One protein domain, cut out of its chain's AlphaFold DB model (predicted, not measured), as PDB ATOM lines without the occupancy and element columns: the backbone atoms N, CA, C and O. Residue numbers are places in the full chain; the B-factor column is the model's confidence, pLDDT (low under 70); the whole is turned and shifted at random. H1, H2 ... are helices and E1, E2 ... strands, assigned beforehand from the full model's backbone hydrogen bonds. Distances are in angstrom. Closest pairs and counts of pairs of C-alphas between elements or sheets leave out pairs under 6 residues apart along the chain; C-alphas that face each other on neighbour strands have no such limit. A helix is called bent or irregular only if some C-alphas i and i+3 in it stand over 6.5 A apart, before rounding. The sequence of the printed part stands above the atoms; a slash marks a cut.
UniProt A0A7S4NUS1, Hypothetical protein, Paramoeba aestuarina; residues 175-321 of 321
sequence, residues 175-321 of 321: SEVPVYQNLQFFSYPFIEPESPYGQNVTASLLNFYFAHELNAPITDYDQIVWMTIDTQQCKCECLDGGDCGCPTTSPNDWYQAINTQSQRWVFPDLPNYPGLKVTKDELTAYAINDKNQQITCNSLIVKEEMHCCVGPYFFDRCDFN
ATOM      1  N   SER A 175      99.959 155.781 147.624       56.59
ATOM      2  CA  SER A 175      98.571 155.990 147.198       56.59
ATOM      3  C   SER A 175      98.435 156.936 145.995       56.59
ATOM      4  O   SER A 175      97.326 157.181 145.534       56.59
ATOM      5  N   GLU A 176      99.543 157.520 145.532       57.44
ATOM      6  CA  GLU A 176      99.604 158.415 144.375       57.44
ATOM      7  C   GLU A 176      99.812 157.668 143.048       57.44
ATOM      8  O   GLU A 176      99.692 158.290 141.994       57.44
ATOM      9  N   VAL A 177     100.108 156.359 143.070       61.47
ATOM     10  CA  VAL A 177     100.167 155.551 141.842       61.47
ATOM     11  C   VAL A 177      98.742 155.408 141.287       61.47
ATOM     12  O   VAL A 177      97.867 154.906 141.997       61.47
ATOM     13  N   PRO A 178      98.463 155.858 140.048       63.25
ATOM     14  CA  PRO A 178      97.126 155.755 139.480       63.25
ATOM     15  C   PRO A 178      96.721 154.291 139.304       63.25
ATOM     16  O   PRO A 178      97.389 153.540 138.595       63.25
ATOM     17  N   VAL A 179      95.594 153.899 139.898       68.06
ATOM     18  CA  VAL A 179      94.976 152.601 139.613       68.06
ATOM     19  C   VAL A 179      94.474 152.629 138.173       68.06
ATOM     20  O   VAL A 179      93.633 153.457 137.811       68.06
ATOM     21  N   TYR A 180      94.998 151.740 137.335       73.25
ATOM     22  CA  TYR A 180      94.505 151.579 135.976       73.25
ATOM     23  C   TYR A 180      93.165 150.834 135.983       73.25
ATOM     24  O   TYR A 180      92.946 149.926 136.780       73.25
ATOM     25  N   GLN A 181      92.243 151.236 135.105       82.50
ATOM     26  CA  GLN A 181      90.879 150.689 135.087       82.50
ATOM     27  C   GLN A 181      90.806 149.289 134.476       82.50
ATOM     28  O   GLN A 181      89.962 148.493 134.879       82.50
ATOM     29  N   ASN A 182      91.677 148.996 133.514       88.62
ATOM     30  CA  ASN A 182      91.678 147.772 132.721       88.62
ATOM     31  C   ASN A 182      92.954 146.982 132.940       88.62
ATOM     32  O   ASN A 182      94.001 147.611 133.018       88.62
ATOM     33  N   LEU A 183      92.890 145.650 132.952       88.38
ATOM     34  CA  LEU A 183      94.075 144.801 133.080       88.38
ATOM     35  C   LEU A 183      95.154 145.170 132.062       88.38
ATOM     36  O   LEU A 183      94.862 145.396 130.881       88.38
ATOM     37  N   GLN A 184      96.401 145.209 132.536       90.62
ATOM     38  CA  GLN A 184      97.564 145.558 131.729       90.62
ATOM     39  C   GLN A 184      98.654 144.511 131.882       90.62
ATOM     40  O   GLN A 184      98.907 144.015 132.973       90.62
ATOM     41  N   PHE A 185      99.303 144.171 130.778       93.44
ATOM     42  CA  PHE A 185     100.398 143.208 130.758       93.44
ATOM     43  C   PHE A 185     101.544 143.742 129.908       93.44
ATOM     44  O   PHE A 185     101.325 144.383 128.880       93.44
ATOM     45  N   PHE A 186     102.770 143.414 130.294       94.25
ATOM     46  CA  PHE A 186     103.942 143.564 129.443       94.25
ATOM     47  C   PHE A 186     104.158 142.289 128.637       94.25
ATOM     48  O   PHE A 186     104.197 141.197 129.209       94.25
ATOM     49  N   SER A 187     104.321 142.416 127.322       94.25
ATOM     50  CA  SER A 187     104.642 141.280 126.459       94.25
ATOM     51  C   SER A 187     106.144 141.116 126.252       94.25
ATOM     52  O   SER A 187     106.869 142.083 126.008       94.25
ATOM     53  N   TYR A 188     106.585 139.865 126.243       93.31
ATOM     54  CA  TYR A 188     107.958 139.449 126.012       93.31
ATOM     55  C   TYR A 188     107.976 138.376 124.921       93.31
ATOM     56  O   TYR A 188     107.394 137.303 125.109       93.31
ATOM     57  N   PRO A 189     108.611 138.641 123.770       89.50
ATOM     58  CA  PRO A 189     108.605 137.709 122.650       89.50
ATOM     59  C   PRO A 189     109.141 136.321 122.992       89.50
ATOM     60  O   PRO A 189     110.195 136.189 123.620       89.50
ATOM     61  N   PHE A 190     108.447 135.281 122.534       82.19
ATOM     62  CA  PHE A 190     108.920 133.903 122.601       82.19
ATOM     63  C   PHE A 190     109.716 133.574 121.335       82.19
ATOM     64  O   PHE A 190     109.205 133.702 120.223       82.19
ATOM     65  N   ILE A 191     110.978 133.165 121.486       75.88
ATOM     66  CA  ILE A 191     111.827 132.800 120.344       75.88
ATOM     67  C   ILE A 191     111.649 131.313 120.029       75.88
ATOM     68  O   ILE A 191     111.914 130.458 120.882       75.88
ATOM     69  N   GLU A 192     111.224 131.023 118.797       66.19
ATOM     70  CA  GLU A 192     111.036 129.668 118.273       66.19
ATOM     71  C   GLU A 192     112.262 129.123 117.526       66.19
ATOM     72  O   GLU A 192     113.003 129.906 116.924       66.19
ATOM     73  N   PRO A 193     112.486 127.789 117.505       56.06
ATOM     74  CA  PRO A 193     113.679 127.186 116.905       56.06
ATOM     75  C   PRO A 193     113.786 127.459 115.403       56.06
ATOM     76  O   PRO A 193     114.887 127.551 114.866       56.06
ATOM     77  N   GLU A 194     112.641 127.585 114.726       50.09
ATOM     78  CA  GLU A 194     112.551 127.786 113.277       50.09
ATOM     79  C   GLU A 194     112.566 129.268 112.870       50.09
ATOM     80  O   GLU A 194     112.645 129.577 111.681       50.09
ATOM     81  N   SER A 195     112.559 130.196 113.835       49.41
ATOM     82  CA  SER A 195     112.703 131.633 113.582       49.41
ATOM     83  C   SER A 195     113.744 132.263 114.514       49.41
ATOM     84  O   SER A 195     113.423 133.112 115.355       49.41
ATOM     85  N   PRO A 196     115.025 131.866 114.389       44.94
ATOM     86  CA  PRO A 196     116.089 132.506 115.136       44.94
ATOM     87  C   PRO A 196     116.207 133.947 114.623       44.94
ATOM     88  O   PRO A 196     116.720 134.195 113.537       44.94
ATOM     89  N   TYR A 197     115.733 134.901 115.421       46.69
ATOM     90  CA  TYR A 197     115.903 136.342 115.206       46.69
ATOM     91  C   TYR A 197     115.094 136.974 114.066       46.69
ATOM     92  O   TYR A 197     115.627 137.787 113.313       46.69
ATOM     93  N   GLY A 198     113.792 136.681 113.979       47.62
ATOM     94  CA  GLY A 198     112.842 137.592 113.321       47.62
ATOM     95  C   GLY A 198     113.093 137.854 111.834       47.62
ATOM     96  O   GLY A 198     112.606 138.848 111.297       47.62
ATOM     97  N   GLN A 199     113.865 136.994 111.167       48.53
ATOM     98  CA  GLN A 199     114.059 137.044 109.727       48.53
ATOM     99  C   GLN A 199     113.232 135.928 109.098       48.53
ATOM    100  O   GLN A 199     113.527 134.749 109.272       48.53
ATOM    101  N   ASN A 200     112.192 136.331 108.363       51.72
ATOM    102  CA  ASN A 200     111.230 135.471 107.667       51.72
ATOM    103  C   ASN A 200     110.233 134.752 108.583       51.72
ATOM    104  O   ASN A 200     110.013 133.548 108.455       51.72
ATOM    105  N   VAL A 201     109.575 135.499 109.471       61.53
ATOM    106  CA  VAL A 201     108.371 134.990 110.133       61.53
ATOM    107  C   VAL A 201     107.274 134.836 109.076       61.53
ATOM    108  O   VAL A 201     106.783 135.819 108.525       61.53
ATOM    109  N   THR A 202     106.943 133.592 108.732       60.44
ATOM    110  CA  THR A 202     105.863 133.250 107.787       60.44
ATOM    111  C   THR A 202     104.561 132.895 108.498       60.44
ATOM    112  O   THR A 202     103.499 132.915 107.877       60.44
ATOM    113  N   ALA A 203     104.633 132.586 109.795       66.75
ATOM    114  CA  ALA A 203     103.478 132.289 110.622       66.75
ATOM    115  C   ALA A 203     102.747 133.580 111.004       66.75
ATOM    116  O   ALA A 203     103.365 134.546 111.443       66.75
ATOM    117  N   SER A 204     101.420 133.585 110.880       78.75
ATOM    118  CA  SER A 204     100.581 134.641 111.457       78.75
ATOM    119  C   SER A 204     100.355 134.472 112.958       78.75
ATOM    120  O   SER A 204      99.810 135.361 113.598       78.75
ATOM    121  N   LEU A 205     100.748 133.330 113.520       85.19
ATOM    122  CA  LEU A 205     100.629 133.037 114.940       85.19
ATOM    123  C   LEU A 205     101.961 133.328 115.618       85.19
ATOM    124  O   LEU A 205     102.961 132.682 115.314       85.19
ATOM    125  N   LEU A 206     101.963 134.297 116.527       86.25
ATOM    126  CA  LEU A 206     103.155 134.742 117.244       86.25
ATOM    127  C   LEU A 206     103.012 134.454 118.735       86.25
ATOM    128  O   LEU A 206     101.967 134.727 119.321       86.25
ATOM    129  N   ASN A 207     104.058 133.913 119.349       87.19
ATOM    130  CA  ASN A 207     104.051 133.509 120.751       87.19
ATOM    131  C   ASN A 207     104.766 134.530 121.642       87.19
ATOM    132  O   ASN A 207     105.804 135.084 121.278       87.19
ATOM    133  N   PHE A 208     104.211 134.758 122.828       91.69
ATOM    134  CA  PHE A 208     104.709 135.726 123.803       91.69
ATOM    135  C   PHE A 208     104.457 135.235 125.224       91.69
ATOM    136  O   PHE A 208     103.436 134.605 125.502       91.69
ATOM    137  N   TYR A 209     105.337 135.614 126.144       92.69
ATOM    138  CA  TYR A 209     104.988 135.673 127.557       92.69
ATOM    139  C   TYR A 209     104.369 137.028 127.863       92.69
ATOM    140  O   TYR A 209     104.890 138.056 127.446       92.69
ATOM    141  N   PHE A 210     103.270 137.032 128.598       94.12
ATOM    142  CA  PHE A 210     102.618 138.231 129.096       94.12
ATOM    143  C   PHE A 210     102.745 138.221 130.619       94.12
ATOM    144  O   PHE A 210     102.267 137.278 131.249       94.12
ATOM    145  N   ALA A 211     103.389 139.238 131.197       93.06
ATOM    146  CA  ALA A 211     103.494 139.421 132.647       93.06
ATOM    147  C   ALA A 211     102.610 140.586 133.098       93.06
ATOM    148  O   ALA A 211     102.672 141.662 132.499       93.06
ATOM    149  N   HIS A 212     101.787 140.367 134.120       90.62
ATOM    150  CA  HIS A 212     100.861 141.375 134.631       90.62
ATOM    151  C   HIS A 212     101.620 142.612 135.129       90.62
ATOM    152  O   HIS A 212     102.623 142.500 135.836       90.62
ATOM    153  N   GLU A 213     101.175 143.807 134.742       87.88
ATOM    154  CA  GLU A 213     101.769 145.056 135.216       87.88
ATOM    155  C   GLU A 213     101.360 145.325 136.663       87.88
ATOM    156  O   GLU A 213     100.324 145.912 136.920       87.88
ATOM    157  N   LEU A 214     102.210 144.954 137.614       80.06
ATOM    158  CA  LEU A 214     101.973 145.255 139.025       80.06
ATOM    159  C   LEU A 214     101.992 146.773 139.306       80.06
ATOM    160  O   LEU A 214     103.023 147.418 139.104       80.06
ATOM    161  N   ASN A 215     100.898 147.329 139.840       70.88
ATOM    162  CA  ASN A 215     100.851 148.682 140.428       70.88
ATOM    163  C   ASN A 215     100.031 148.682 141.744       70.88
ATOM    164  O   ASN A 215      98.977 148.069 141.848       70.88
ATOM    165  N   ALA A 216     100.532 149.382 142.769       57.34
ATOM    166  CA  ALA A 216     100.138 149.286 144.191       57.34
ATOM    167  C   ALA A 216      98.686 149.729 144.553       57.34
ATOM    168  O   ALA A 216      98.055 150.411 143.748       57.34
ATOM    169  N   PRO A 217      98.165 149.492 145.793       53.88
ATOM    170  CA  PRO A 217      98.733 148.786 146.946       53.88
ATOM    171  C   PRO A 217      97.885 147.575 147.412       53.88
ATOM    172  O   PRO A 217      96.660 147.605 147.465       53.88
ATOM    173  N   ILE A 218      98.573 146.544 147.897       57.22
ATOM    174  CA  ILE A 218      98.073 145.476 148.782       57.22
ATOM    175  C   ILE A 218      97.129 144.434 148.150       57.22
ATOM    176  O   ILE A 218      97.247 143.273 148.506       57.22
ATOM    177  N   THR A 219      96.246 144.757 147.208       64.31
ATOM    178  CA  THR A 219      95.415 143.741 146.528       64.31
ATOM    179  C   THR A 219      95.658 143.800 145.031       64.31
ATOM    180  O   THR A 219      94.928 144.458 144.301       64.31
ATOM    181  N   ASP A 220      96.722 143.147 144.598       74.25
ATOM    182  CA  ASP A 220      97.040 142.926 143.190       74.25
ATOM    183  C   ASP A 220      97.343 141.431 143.007       74.25
ATOM    184  O   ASP A 220      97.294 140.678 143.980       74.25
ATOM    185  N   TYR A 221      97.626 140.963 141.802       80.12
ATOM    186  CA  TYR A 221      98.055 139.592 141.560       80.12
ATOM    187  C   TYR A 221      99.202 139.570 140.545       80.12
ATOM    188  O   TYR A 221      99.239 140.353 139.604       80.12
ATOM    189  N   ASP A 222     100.167 138.690 140.756       82.88
ATOM    190  CA  ASP A 222     101.299 138.474 139.867       82.88
ATOM    191  C   ASP A 222     100.943 137.307 138.959       82.88
ATOM    192  O   ASP A 222     100.841 136.188 139.444       82.88
ATOM    193  N   GLN A 223     100.667 137.559 137.677       88.00
ATOM    194  CA  GLN A 223     100.330 136.518 136.704       88.00
ATOM    195  C   GLN A 223     101.266 136.575 135.506       88.00
ATOM    196  O   GLN A 223     101.451 137.629 134.892       88.00
ATOM    197  N   ILE A 224     101.762 135.405 135.106       90.25
ATOM    198  CA  ILE A 224     102.471 135.211 133.844       90.25
ATOM    199  C   ILE A 224     101.767 134.136 133.042       90.25
ATOM    200  O   ILE A 224     101.549 133.017 133.509       90.25
ATOM    201  N   VAL A 225     101.448 134.470 131.799       89.19
ATOM    202  CA  VAL A 225     100.785 133.570 130.859       89.19
ATOM    203  C   VAL A 225     101.567 133.503 129.555       89.19
ATOM    204  O   VAL A 225     102.121 134.495 129.082       89.19
ATOM    205  N   TRP A 226     101.605 132.320 128.953       88.81
ATOM    206  CA  TRP A 226     102.010 132.156 127.565       88.81
ATOM    207  C   TRP A 226     100.786 132.381 126.678       88.81
ATOM    208  O   TRP A 226      99.789 131.662 126.790       88.81
ATOM    209  N   MET A 227     100.861 133.374 125.793       88.69
ATOM    210  CA  MET A 227      99.821 133.686 124.819       88.69
ATOM    211  C   MET A 227     100.308 133.528 123.380       88.69
ATOM    212  O   MET A 227     101.479 133.757 123.067       88.69
ATOM    213  N   THR A 228      99.369 133.207 122.492       89.06
ATOM    214  CA  THR A 228      99.533 133.334 121.042       89.06
ATOM    215  C   THR A 228      98.683 134.493 120.529       89.06
ATOM    216  O   THR A 228      97.518 134.609 120.908       89.06
ATOM    217  N   ILE A 229      99.249 135.312 119.646       89.69
ATOM    218  CA  ILE A 229      98.571 136.390 118.921       89.69
ATOM    219  C   ILE A 229      98.405 135.956 117.463       89.69
ATOM    220  O   ILE A 229      99.402 135.651 116.808       89.69
ATOM    221  N   ASP A 230      97.173 135.955 116.946       89.38
ATOM    222  CA  ASP A 230      96.923 135.843 115.503       89.38
ATOM    223  C   ASP A 230      96.963 137.223 114.837       89.38
ATOM    224  O   ASP A 230      96.030 138.023 114.946       89.38
ATOM    225  N   THR A 231      98.041 137.501 114.103       88.06
ATOM    226  CA  THR A 231      98.248 138.784 113.423       88.06
ATOM    227  C   THR A 231      97.232 139.047 112.315       88.06
ATOM    228  O   THR A 231      97.076 140.194 111.903       88.06
ATOM    229  N   GLN A 232      96.519 138.025 111.825       88.00
ATOM    230  CA  GLN A 232      95.421 138.219 110.867       88.00
ATOM    231  C   GLN A 232      94.207 138.898 111.511       88.00
ATOM    232  O   GLN A 232      93.407 139.518 110.812       88.00
ATOM    233  N   GLN A 233      94.086 138.803 112.837       90.44
ATOM    234  CA  GLN A 233      93.031 139.427 113.637       90.44
ATOM    235  C   GLN A 233      93.492 140.737 114.287       90.44
ATOM    236  O   GLN A 233      92.798 141.273 115.157       90.44
ATOM    237  N   CYS A 234      94.655 141.253 113.881       91.12
ATOM    238  CA  CYS A 234      95.172 142.527 114.344       91.12
ATOM    239  C   CYS A 234      94.836 143.660 113.367       91.12
ATOM    240  O   CYS A 234      94.778 143.495 112.147       91.12
ATOM    241  N   LYS A 235      94.621 144.845 113.928       92.44
ATOM    242  CA  LYS A 235      94.405 146.111 113.230       92.44
ATOM    243  C   LYS A 235      95.375 147.139 113.777       92.44
ATOM    244  O   LYS A 235      95.686 147.119 114.964       92.44
ATOM    245  N   CYS A 236      95.867 148.004 112.905       91.62
ATOM    246  CA  CYS A 236      96.727 149.110 113.284       91.62
ATOM    247  C   CYS A 236      96.046 150.412 112.900       91.62
ATOM    248  O   CYS A 236      95.577 150.559 111.769       91.62
ATOM    249  N   GLU A 237      96.003 151.339 113.845       90.75
ATOM    250  CA  GLU A 237      95.432 152.663 113.673       90.75
ATOM    251  C   GLU A 237      96.452 153.713 114.120       90.75
ATOM    252  O   GLU A 237      97.086 153.583 115.167       90.75
ATOM    253  N   CYS A 238      96.622 154.763 113.320       89.19
ATOM    254  CA  CYS A 238      97.458 155.900 113.686       89.19
ATOM    255  C   CYS A 238      96.637 156.863 114.544       89.19
ATOM    256  O   CYS A 238      95.672 157.448 114.046       89.19
ATOM    257  N   LEU A 239      97.028 157.069 115.804       87.38
ATOM    258  CA  LEU A 239      96.249 157.897 116.733       87.38
ATOM    259  C   LEU A 239      96.204 159.379 116.329       87.38
ATOM    260  O   LEU A 239      95.217 160.062 116.595       87.38
ATOM    261  N   ASP A 240      97.216 159.853 115.599       85.38
ATOM    262  CA  ASP A 240      97.280 161.233 115.094       85.38
ATOM    263  C   ASP A 240      96.600 161.422 113.723       85.38
ATOM    264  O   ASP A 240      96.647 162.508 113.144       85.38
ATOM    265  N   GLY A 241      95.999 160.368 113.156       76.06
ATOM    266  CA  GLY A 241      95.318 160.407 111.854       76.06
ATOM    267  C   GLY A 241      96.231 160.584 110.628       76.06
ATOM    268  O   GLY A 241      95.728 160.720 109.512       76.06
ATOM    269  N   GLY A 242      97.555 160.597 110.817       77.25
ATOM    270  CA  GLY A 242      98.561 160.626 109.749       77.25
ATOM    271  C   GLY A 242      98.975 159.234 109.254       77.25
ATOM    272  O   GLY A 242      98.429 158.224 109.686       77.25
ATOM    273  N   ASP A 243      99.971 159.178 108.364       79.12
ATOM    274  CA  ASP A 243     100.661 157.927 108.024       79.12
ATOM    275  C   ASP A 243     101.759 157.661 109.056       79.12
ATOM    276  O   ASP A 243     102.792 158.331 109.083       79.12
ATOM    277  N   CYS A 244     101.503 156.705 109.941       77.44
ATOM    278  CA  CYS A 244     102.438 156.275 110.969       77.44
ATOM    279  C   CYS A 244     103.216 155.014 110.564       77.44
ATOM    280  O   CYS A 244     103.985 154.503 111.376       77.44
ATOM    281  N   GLY A 245     103.039 154.489 109.342       80.75
ATOM    282  CA  GLY A 245     103.674 153.245 108.902       80.75
ATOM    283  C   GLY A 245     103.055 151.993 109.528       80.75
ATOM    284  O   GLY A 245     103.784 151.116 109.998       80.75
ATOM    285  N   CYS A 246     101.720 151.926 109.586       83.94
ATOM    286  CA  CYS A 246     101.013 150.732 110.047       83.94
ATOM    287  C   CYS A 246     101.387 149.499 109.198       83.94
ATOM    288  O   CYS A 246     101.499 149.618 107.975       83.94
ATOM    289  N   PRO A 247     101.553 148.310 109.807       81.25
ATOM    290  CA  PRO A 247     101.879 147.083 109.088       81.25
ATOM    291  C   PRO A 247     100.814 146.768 108.034       81.25
ATOM    292  O   PRO A 247      99.614 146.782 108.305       81.25
ATOM    293  N   THR A 248     101.257 146.504 106.802       71.12
ATOM    294  CA  THR A 248     100.364 146.566 105.633       71.12
ATOM    295  C   THR A 248      99.756 145.243 105.191       71.12
ATOM    296  O   THR A 248      98.869 145.291 104.348       71.12
ATOM    297  N   THR A 249     100.216 144.086 105.695       70.62
ATOM    298  CA  THR A 249      99.569 142.744 105.589       70.62
ATOM    299  C   THR A 249     100.540 141.596 105.860       70.62
ATOM    300  O   THR A 249     100.090 140.480 106.123       70.62
ATOM    301  N   SER A 250     101.857 141.812 105.768       81.38
ATOM    302  CA  SER A 250     102.799 140.702 105.908       81.38
ATOM    303  C   SER A 250     102.957 140.293 107.382       81.38
ATOM    304  O   SER A 250     103.011 141.166 108.255       81.38
ATOM    305  N   PRO A 251     103.070 138.985 107.691       79.44
ATOM    306  CA  PRO A 251     103.362 138.532 109.051       79.44
ATOM    307  C   PRO A 251     104.659 139.127 109.611       79.44
ATOM    308  O   PRO A 251     104.759 139.379 110.806       79.44
ATOM    309  N   ASN A 252     105.632 139.419 108.744       81.44
ATOM    310  CA  ASN A 252     106.886 140.045 109.141       81.44
ATOM    311  C   ASN A 252     106.698 141.503 109.591       81.44
ATOM    312  O   ASN A 252     107.274 141.890 110.602       81.44
ATOM    313  N   ASP A 253     105.880 142.301 108.894       84.31
ATOM    314  CA  ASP A 253     105.589 143.682 109.319       84.31
ATOM    315  C   ASP A 253     104.871 143.690 110.669       84.31
ATOM    316  O   ASP A 253     105.202 144.481 111.550       84.31
ATOM    317  N   TRP A 254     103.917 142.771 110.844       85.81
ATOM    318  CA  TRP A 254     103.219 142.585 112.110       85.81
ATOM    319  C   TRP A 254     104.162 142.179 113.229       85.81
ATOM    320  O   TRP A 254     104.136 142.805 114.284       85.81
ATOM    321  N   TYR A 255     105.025 141.191 112.985       84.12
ATOM    322  CA  TYR A 255     106.046 140.784 113.940       84.12
ATOM    323  C   TYR A 255     106.892 141.984 114.360       84.12
ATOM    324  O   TYR A 255     106.968 142.270 115.545       84.12
ATOM    325  N   GLN A 256     107.445 142.758 113.425       81.88
ATOM    326  CA  GLN A 256     108.248 143.938 113.769       81.88
ATOM    327  C   GLN A 256     107.463 144.999 114.557       81.88
ATOM    328  O   GLN A 256     108.048 145.694 115.381       81.88
ATOM    329  N   ALA A 257     106.155 145.124 114.326       83.88
ATOM    330  CA  ALA A 257     105.311 146.095 115.016       83.88
ATOM    331  C   ALA A 257     104.975 145.700 116.467       83.88
ATOM    332  O   ALA A 257     104.799 146.589 117.299       83.88
ATOM    333  N   ILE A 258     104.881 144.398 116.769       86.75
ATOM    334  CA  ILE A 258     104.476 143.894 118.096       86.75
ATOM    335  C   ILE A 258     105.600 143.203 118.881       86.75
ATOM    336  O   ILE A 258     105.451 142.946 120.071       86.75
ATOM    337  N   ASN A 259     106.739 142.916 118.249       85.25
ATOM    338  CA  ASN A 259     107.911 142.265 118.849       85.25
ATOM    339  C   ASN A 259     108.784 143.245 119.657       85.25
ATOM    340  O   ASN A 259     110.011 143.136 119.697       85.25
ATOM    341  N   THR A 260     108.149 144.219 120.298       85.50
ATOM    342  CA  THR A 260     108.815 145.155 121.200       85.50
ATOM    343  C   THR A 260     108.845 144.534 122.590       85.50
ATOM    344  O   THR A 260     107.817 144.119 123.129       85.50
ATOM    345  N   GLN A 261     110.043 144.433 123.166       88.19
ATOM    346  CA  GLN A 261     110.202 143.947 124.533       88.19
ATOM    347  C   GLN A 261     109.501 144.908 125.494       88.19
ATOM    348  O   GLN A 261     109.602 146.122 125.325       88.19
ATOM    349  N   SER A 262     108.790 144.365 126.479       90.38
ATOM    350  CA  SER A 262     108.060 145.160 127.472       90.38
ATOM    351  C   SER A 262     107.009 146.090 126.866       90.38
ATOM    352  O   SER A 262     106.650 147.108 127.456       90.38
ATOM    353  N   GLN A 263     106.474 145.736 125.693       92.25
ATOM    354  CA  GLN A 263     105.324 146.431 125.133       92.25
ATOM    355  C   GLN A 263     104.136 146.256 126.079       92.25
ATOM    356  O   GLN A 263     103.755 145.134 126.414       92.25
ATOM    357  N   ARG A 264     103.554 147.376 126.509       93.25
ATOM    358  CA  ARG A 264     102.343 147.379 127.327       93.25
ATOM    359  C   ARG A 264     101.130 147.064 126.458       93.25
ATOM    360  O   ARG A 264     100.923 147.717 125.431       93.25
ATOM    361  N   TRP A 265     100.329 146.115 126.923       94.69
ATOM    362  CA  TRP A 265      99.038 145.721 126.377       94.69
ATOM    363  C   TRP A 265      97.941 145.995 127.390       94.69
ATOM    364  O   TRP A 265      98.089 145.673 128.565       94.69
ATOM    365  N   VAL A 266      96.832 146.550 126.922       93.94
ATOM    366  CA  VAL A 266      95.635 146.827 127.709       93.94
ATOM    367  C   VAL A 266      94.510 145.924 127.224       93.94
ATOM    368  O   VAL A 266      94.260 145.837 126.023       93.94
ATOM    369  N   PHE A 267      93.809 145.288 128.159       92.94
ATOM    370  CA  PHE A 267      92.644 144.444 127.899       92.94
ATOM    371  C   PHE A 267      91.370 145.248 128.212       92.94
ATOM    372  O   PHE A 267      90.932 145.270 129.364       92.94
ATOM    373  N   PRO A 268      90.779 145.961 127.231       90.75
ATOM    374  CA  PRO A 268      89.710 146.937 127.474       90.75
ATOM    375  C   PRO A 268      88.439 146.332 128.081       90.75
ATOM    376  O   PRO A 268      87.686 147.036 128.752       90.75
ATOM    377  N   ASP A 269      88.220 145.034 127.877       88.25
ATOM    378  CA  ASP A 269      87.035 144.324 128.363       88.25
ATOM    379  C   ASP A 269      87.239 143.689 129.748       88.25
ATOM    380  O   ASP A 269      86.292 143.166 130.336       88.25
ATOM    381  N   LEU A 270      88.462 143.741 130.291       87.38
ATOM    382  CA  LEU A 270      88.803 143.161 131.586       87.38
ATOM    383  C   LEU A 270      89.151 144.269 132.588       87.38
ATOM    384  O   LEU A 270      90.172 144.940 132.413       87.38
ATOM    385  N   PRO A 271      88.334 144.507 133.627       85.81
ATOM    386  CA  PRO A 271      88.664 145.490 134.652       85.81
ATOM    387  C   PRO A 271      89.836 145.018 135.518       85.81
ATOM    388  O   PRO A 271      89.955 143.835 135.817       85.81
ATOM    389  N   ASN A 272      90.672 145.943 135.987       78.44
ATOM    390  CA  ASN A 272      91.699 145.605 136.965       78.44
ATOM    391  C   ASN A 272      91.074 145.383 138.343       78.44
ATOM    392  O   ASN A 272      90.716 146.334 139.041       78.44
ATOM    393  N   TYR A 273      90.902 144.119 138.715       75.06
ATOM    394  CA  TYR A 273      90.318 143.719 139.984       75.06
ATOM    395  C   TYR A 273      91.118 142.553 140.582       75.06
ATOM    396  O   TYR A 273      91.486 141.642 139.837       75.06
ATOM    397  N   PRO A 274      91.356 142.524 141.909       68.56
ATOM    398  CA  PRO A 274      92.097 141.439 142.546       68.56
ATOM    399  C   PRO A 274      91.469 140.076 142.237       68.56
ATOM    400  O   PRO A 274      90.300 139.833 142.538       68.56
ATOM    401  N   GLY A 275      92.244 139.178 141.631       64.94
ATOM    402  CA  GLY A 275      91.792 137.834 141.268       64.94
ATOM    403  C   GLY A 275      91.053 137.729 139.930       64.94
ATOM    404  O   GLY A 275      90.763 136.607 139.511       64.94
ATOM    405  N   LEU A 276      90.789 138.839 139.222       76.44
ATOM    406  CA  LEU A 276      90.377 138.763 137.820       76.44
ATOM    407  C   LEU A 276      91.610 138.498 136.963       76.44
ATOM    408  O   LEU A 276      92.250 139.416 136.472       76.44
ATOM    409  N   LYS A 277      91.937 137.222 136.811       77.94
ATOM    410  CA  LYS A 277      93.066 136.769 136.012       77.94
ATOM    411  C   LYS A 277      92.663 136.545 134.564       77.94
ATOM    412  O   LYS A 277      91.502 136.269 134.261       77.94
ATOM    413  N   VAL A 278      93.641 136.595 133.670       82.88
ATOM    414  CA  VAL A 278      93.397 136.239 132.280       82.88
ATOM    415  C   VAL A 278      93.253 134.720 132.170       82.88
ATOM    416  O   VAL A 278      94.132 133.972 132.601       82.88
ATOM    417  N   THR A 279      92.129 134.261 131.620       78.56
ATOM    418  CA  THR A 279      91.788 132.843 131.441       78.56
ATOM    419  C   THR A 279      91.963 132.391 129.991       78.56
ATOM    420  O   THR A 279      92.343 133.161 129.109       78.56
ATOM    421  N   LYS A 280      91.729 131.098 129.741       70.56
ATOM    422  CA  LYS A 280      91.805 130.482 128.409       70.56
ATOM    423  C   LYS A 280      90.582 130.822 127.571       70.56
ATOM    424  O   LYS A 280      89.753 129.954 127.326       70.56
ATOM    425  N   ASP A 281      90.516 132.060 127.116       76.38
ATOM    426  CA  ASP A 281      89.489 132.548 126.204       76.38
ATOM    427  C   ASP A 281      90.137 133.355 125.072       76.38
ATOM    428  O   ASP A 281      91.321 133.696 125.139       76.38
ATOM    429  N   GLU A 282      89.380 133.620 124.007       78.50
ATOM    430  CA  GLU A 282      89.783 134.600 122.997       78.50
ATOM    431  C   GLU A 282      89.595 136.001 123.573       78.50
ATOM    432  O   GLU A 282      88.494 136.388 123.970       78.50
ATOM    433  N   LEU A 283      90.687 136.753 123.632       89.06
ATOM    434  CA  LEU A 283      90.724 138.061 124.267       89.06
ATOM    435  C   LEU A 283      91.011 139.144 123.241       89.06
ATOM    436  O   LEU A 283      91.766 138.941 122.286       89.06
ATOM    437  N   THR A 284      90.449 140.318 123.505       91.62
ATOM    438  CA  THR A 284      90.818 141.546 122.812       91.62
ATOM    439  C   THR A 284      91.795 142.326 123.674       91.62
ATOM    440  O   THR A 284      91.550 142.554 124.858       91.62
ATOM    441  N   ALA A 285      92.903 142.742 123.072       94.00
ATOM    442  CA  ALA A 285      93.864 143.631 123.701       94.00
ATOM    443  C   ALA A 285      94.389 144.643 122.689       94.00
ATOM    444  O   ALA A 285      94.436 144.376 121.484       94.00
ATOM    445  N   TYR A 286      94.816 145.799 123.184       94.19
ATOM    446  CA  TYR A 286      95.518 146.781 122.373       94.19
ATOM    447  C   TYR A 286      96.835 147.207 123.011       94.19
ATOM    448  O   TYR A 286      96.968 147.260 124.230       94.19
ATOM    449  N   ALA A 287      97.800 147.544 122.169       91.69
ATOM    450  CA  ALA A 287      99.073 148.130 122.544       91.69
ATOM    451  C   ALA A 287      99.268 149.436 121.777       91.69
ATOM    452  O   ALA A 287      98.884 149.540 120.613       91.69
ATOM    453  N   ILE A 288      99.877 150.426 122.426       87.50
ATOM    454  CA  ILE A 288     100.327 151.653 121.764       87.50
ATOM    455  C   ILE A 288     101.850 151.617 121.738       87.50
ATOM    456  O   ILE A 288     102.474 151.519 122.796       87.50
ATOM    457  N   ASN A 289     102.443 151.650 120.547       83.88
ATOM    458  CA  ASN A 289     103.898 151.628 120.401       83.88
ATOM    459  C   ASN A 289     104.508 153.042 120.359       83.88
ATOM    460  O   ASN A 289     103.813 154.059 120.391       83.88
ATOM    461  N   ASP A 290     105.834 153.099 120.276       79.12
ATOM    462  CA  ASP A 290     106.650 154.318 120.217       79.12
ATOM    463  C   ASP A 290     106.356 155.219 119.004       79.12
ATOM    464  O   ASP A 290     106.609 156.423 119.036       79.12
ATOM    465  N   LYS A 291     105.770 154.653 117.946       80.88
ATOM    466  CA  LYS A 291     105.324 155.362 116.739       80.88
ATOM    467  C   LYS A 291     103.890 155.890 116.843       80.88
ATOM    468  O   LYS A 291     103.318 156.282 115.826       80.88
ATOM    469  N   ASN A 292     103.303 155.890 118.043       83.81
ATOM    470  CA  ASN A 292     101.922 156.306 118.296       83.81
ATOM    471  C   ASN A 292     100.892 155.513 117.460       83.81
ATOM    472  O   ASN A 292      99.852 156.030 117.035       83.81
ATOM    473  N   GLN A 293     101.214 154.245 117.186       88.25
ATOM    474  CA  GLN A 293     100.323 153.303 116.524       88.25
ATOM    475  C   GLN A 293      99.560 152.533 117.593       88.25
ATOM    476  O   GLN A 293     100.182 151.932 118.470       88.25
ATOM    477  N   GLN A 294      98.235 152.497 117.493       92.62
ATOM    478  CA  GLN A 294      97.423 151.577 118.269       92.62
ATOM    479  C   GLN A 294      97.272 150.272 117.494       92.62
ATOM    480  O   GLN A 294      96.608 150.213 116.459       92.62
ATOM    481  N   ILE A 295      97.869 149.211 118.022       92.94
ATOM    482  CA  ILE A 295      97.719 147.852 117.524       92.94
ATOM    483  C   ILE A 295      96.655 147.171 118.367       92.94
ATOM    484  O   ILE A 295      96.860 146.963 119.556       92.94
ATOM    485  N   THR A 296      95.522 146.832 117.765       94.88
ATOM    486  CA  THR A 296      94.421 146.120 118.426       94.88
ATOM    487  C   THR A 296      94.327 144.719 117.854       94.88
ATOM    488  O   THR A 296      94.178 144.575 116.644       94.88
ATOM    489  N   CYS A 297      94.393 143.696 118.696       93.00
ATOM    490  CA  CYS A 297      94.289 142.298 118.297       93.00
ATOM    491  C   CYS A 297      93.095 141.657 119.007       93.00
ATOM    492  O   CYS A 297      92.981 141.747 120.227       93.00
ATOM    493  N   ASN A 298      92.216 141.006 118.241       90.44
ATOM    494  CA  ASN A 298      90.950 140.451 118.747       90.44
ATOM    495  C   ASN A 298      91.002 138.936 119.015       90.44
ATOM    496  O   ASN A 298      89.971 138.318 119.258       90.44
ATOM    497  N   SER A 299      92.178 138.317 118.888       86.94
ATOM    498  CA  SER A 299      92.370 136.875 119.061       86.94
ATOM    499  C   SER A 299      93.704 136.605 119.756       86.94
ATOM    500  O   SER A 299      94.654 136.076 119.172       86.94
ATOM    501  N   LEU A 300      93.802 137.050 121.012       90.88
ATOM    502  CA  LEU A 300      94.847 136.590 121.921       90.88
ATOM    503  C   LEU A 300      94.339 135.336 122.626       90.88
ATOM    504  O   LEU A 300      93.260 135.353 123.213       90.88
ATOM    505  N   ILE A 301      95.113 134.255 122.561       88.38
ATOM    506  CA  ILE A 301      94.741 132.957 123.129       88.38
ATOM    507  C   ILE A 301      95.760 132.582 124.197       88.38
ATOM    508  O   ILE A 301      96.930 132.349 123.880       88.38
ATOM    509  N   VAL A 302      95.314 132.445 125.449       87.88
ATOM    510  CA  VAL A 302      96.148 131.881 126.520       87.88
ATOM    511  C   VAL A 302      96.373 130.395 126.261       87.88
ATOM    512  O   VAL A 302      95.438 129.592 126.249       87.88
ATOM    513  N   LYS A 303      97.636 130.014 126.075       83.94
ATOM    514  CA  LYS A 303      98.064 128.615 125.991       83.94
ATOM    515  C   LYS A 303      98.237 128.029 127.382       83.94
ATOM    516  O   LYS A 303      97.706 126.956 127.673       83.94
ATOM    517  N   GLU A 304      98.904 128.774 128.258       80.75
ATOM    518  CA  GLU A 304      99.268 128.303 129.588       80.75
ATOM    519  C   GLU A 304      99.366 129.445 130.601       80.75
ATOM    520  O   GLU A 304      99.832 130.534 130.274       80.75
ATOM    521  N   GLU A 305      98.933 129.177 131.834       84.56
ATOM    522  CA  GLU A 305      99.230 130.005 133.004       84.56
ATOM    523  C   GLU A 305     100.498 129.446 133.645       84.56
ATOM    524  O   GLU A 305     100.479 128.341 134.185       84.56
ATOM    525  N   MET A 306     101.592 130.193 133.513       82.69
ATOM    526  CA  MET A 306     102.921 129.795 133.976       82.69
ATOM    527  C   MET A 306     103.110 130.098 135.459       82.69
ATOM    528  O   MET A 306     103.823 129.375 136.139       82.69
ATOM    529  N   HIS A 307     102.501 131.182 135.935       85.06
ATOM    530  CA  HIS A 307     102.615 131.663 137.306       85.06
ATOM    531  C   HIS A 307     101.370 132.479 137.652       85.06
ATOM    532  O   HIS A 307     100.882 133.227 136.798       85.06
ATOM    533  N   CYS A 308     100.844 132.323 138.869       83.44
ATOM    534  CA  CYS A 308      99.821 133.224 139.386       83.44
ATOM    535  C   CYS A 308      99.770 133.235 140.920       83.44
ATOM    536  O   CYS A 308      99.374 132.227 141.517       83.44
ATOM    537  N   CYS A 309     100.066 134.383 141.531       80.19
ATOM    538  CA  CYS A 309     100.027 134.606 142.979       80.19
ATOM    539  C   CYS A 309      99.237 135.873 143.334       80.19
ATOM    540  O   CYS A 309      99.207 136.826 142.565       80.19
ATOM    541  N   VAL A 310      98.595 135.918 144.503       76.81
ATOM    542  CA  VAL A 310      97.730 137.034 144.924       76.81
ATOM    543  C   VAL A 310      98.369 137.821 146.070       76.81
ATOM    544  O   VAL A 310      98.753 137.272 147.101       76.81
ATOM    545  N   GLY A 311      98.467 139.135 145.898       70.88
ATOM    546  CA  GLY A 311      98.944 140.084 146.897       70.88
ATOM    547  C   GLY A 311      98.018 140.182 148.121       70.88
ATOM    548  O   GLY A 311      96.877 139.720 148.092       70.88
ATOM    549  N   PRO A 312      98.485 140.786 149.229       63.69
ATOM    550  CA  PRO A 312      99.700 141.612 149.336       63.69
ATOM    551  C   PRO A 312     100.989 140.832 149.551       63.69
ATOM    552  O   PRO A 312     102.075 141.397 149.454       63.69
ATOM    553  N   TYR A 313     100.861 139.567 149.931       64.75
ATOM    554  CA  TYR A 313     101.999 138.742 150.306       64.75
ATOM    555  C   TYR A 313     102.382 137.739 149.218       64.75
ATOM    556  O   TYR A 313     103.395 137.080 149.370       64.75
ATOM    557  N   PHE A 314     101.569 137.585 148.162       69.62
ATOM    558  CA  PHE A 314     101.830 136.689 147.024       69.62
ATOM    559  C   PHE A 314     102.168 135.243 147.405       69.62
ATOM    560  O   PHE A 314     102.737 134.502 146.619       69.62
ATOM    561  N   PHE A 315     101.770 134.810 148.603       67.75
ATOM    562  CA  PHE A 315     101.936 133.428 149.048       67.75
ATOM    563  C   PHE A 315     100.795 132.528 148.571       67.75
ATOM    564  O   PHE A 315     100.947 131.308 148.514       67.75
ATOM    565  N   ASP A 316      99.647 133.123 148.244       69.12
ATOM    566  CA  ASP A 316      98.464 132.397 147.809       69.12
ATOM    567  C   ASP A 316      98.436 132.318 146.284       69.12
ATOM    568  O   ASP A 316      98.445 133.340 145.596       69.12
ATOM    569  N   ARG A 317      98.359 131.097 145.747       72.44
ATOM    570  CA  ARG A 317      98.125 130.882 144.315       72.44
ATOM    571  C   ARG A 317      96.770 131.458 143.907       72.44
ATOM    572  O   ARG A 317      95.818 131.434 144.689       72.44
ATOM    573  N   CYS A 318      96.641 131.878 142.652       72.75
ATOM    574  CA  CYS A 318      95.354 132.261 142.063       72.75
ATOM    575  C   CYS A 318      94.447 131.038 141.807       72.75
ATOM    576  O   CYS A 318      94.108 130.720 140.661       72.75
ATOM    577  N   ASP A 319      94.067 130.323 142.862       64.81
ATOM    578  CA  ASP A 319      93.118 129.214 142.826       64.81
ATOM    579  C   ASP A 319      91.719 129.733 143.180       64.81
ATOM    580  O   ASP A 319      91.206 129.535 144.280       64.81
ATOM    581  N   PHE A 320      91.087 130.414 142.226       50.25
ATOM    582  CA  PHE A 320      89.658 130.707 142.285       50.25
ATOM    583  C   PHE A 320      88.953 129.774 141.299       50.25
ATOM    584  O   PHE A 320      89.149 129.885 140.089       50.25
ATOM    585  N   ASN A 321      88.230 128.793 141.850       42.03
ATOM    586  CA  ASN A 321      87.335 127.903 141.104       42.03
ATOM    587  C   ASN A 321      86.185 128.681 140.463       42.03
ATOM    588  O   ASN A 321      85.630 129.563 141.161       42.03
TER     589      ASN A 321
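This is residues 175 to 321 of the 321 residues of the protein "Hypothetical protein" of Paramoeba aestuarina (UniProt A0A7S4NUS1). The domain is a closed barrel of six strands, with the short helix H1 outside it at one end and the extra strand E4 paired onto the first part of the long, bent strand E7. Round the ring run E1, E2, E3, E7, E6, E5 and back to E1, all antiparallel. The printed part has 147 residues, with seven named strands and one named helix in the order E1 E2 E3 E4 H1 E5 E6 E7. The class is mostly strand, though under half of the residues are in named elements. The whole is compact, with a radius of gyration of the C-alphas of 15.9 A and spans of 44 by 37 by 23 A.

E1, residues 182 to 189, begins at C-alpha 182 (91.678, 147.772, 132.721) and is 22.1 A long. E2 is residues 205 to 212, 21.4 A. E3, residues 221 to 230, is 26.3 A long and bends by 55 degrees at residue 226. E4 is residues 234 to 238. H1, residues 251 to 258, begins at C-alpha 251 (103.362, 138.532, 109.051). E5, residues 263 to 271, bends by 82 degrees at residue 268. E6 is residues 282 to 288, 20.1 A. E7, residues 293 to 310, is 32.8 A long, bends by 94 degrees at residue 304 and ends at C-alpha 310 (97.730, 137.034, 144.924).

E1, E2 and E3 form a meander, each strand the antiparallel neighbour of the one before; E5, E6 and E7 form another. In the hairpin E1 and E2, N 186 and O 211 are 2.8 A apart, within hydrogen-bond range. In the hairpin E2 and E3, N 208 and O 227 are 2.9 A apart. E3, of the one meander, and E7, of the other, are antiparallel neighbours, with N 224 and O 307 at 2.9 A, within hydrogen-bond range. E5 and E1 close the ring, with N 185 and O 265 at 2.9 A. N 266 and O 286 are 2.8 A apart in the hairpin E5 and E6, as are N 287 and O 295 in the hairpin E6 and E7. E4 is the antiparallel neighbour of E7, with N 235 and O 296 at 2.8 A. E7 pairs in a staggered way: with E4 over residues 293 to 297, with E6 over 294 to 301 and with E3 over 300 to 310. H1 is on the barrel, outside it, at a height of 7.8 A over the sheet; the C-alphas of Tyr 255 and Leu 206 in E2 are 7.5 A apart, the closest of these two elements. In H1 every O i to N i+4 pair is within hydrogen-bond range.

The two C-alphas farthest apart, of Gly 242 and Phe 315, are 47.9 A apart. The printed part has no cut. The links E1 to E2 and E4 to H1 are long. The mean pLDDT of the printed part is 79.7; 31 residues are under 70, among them 192 to 203.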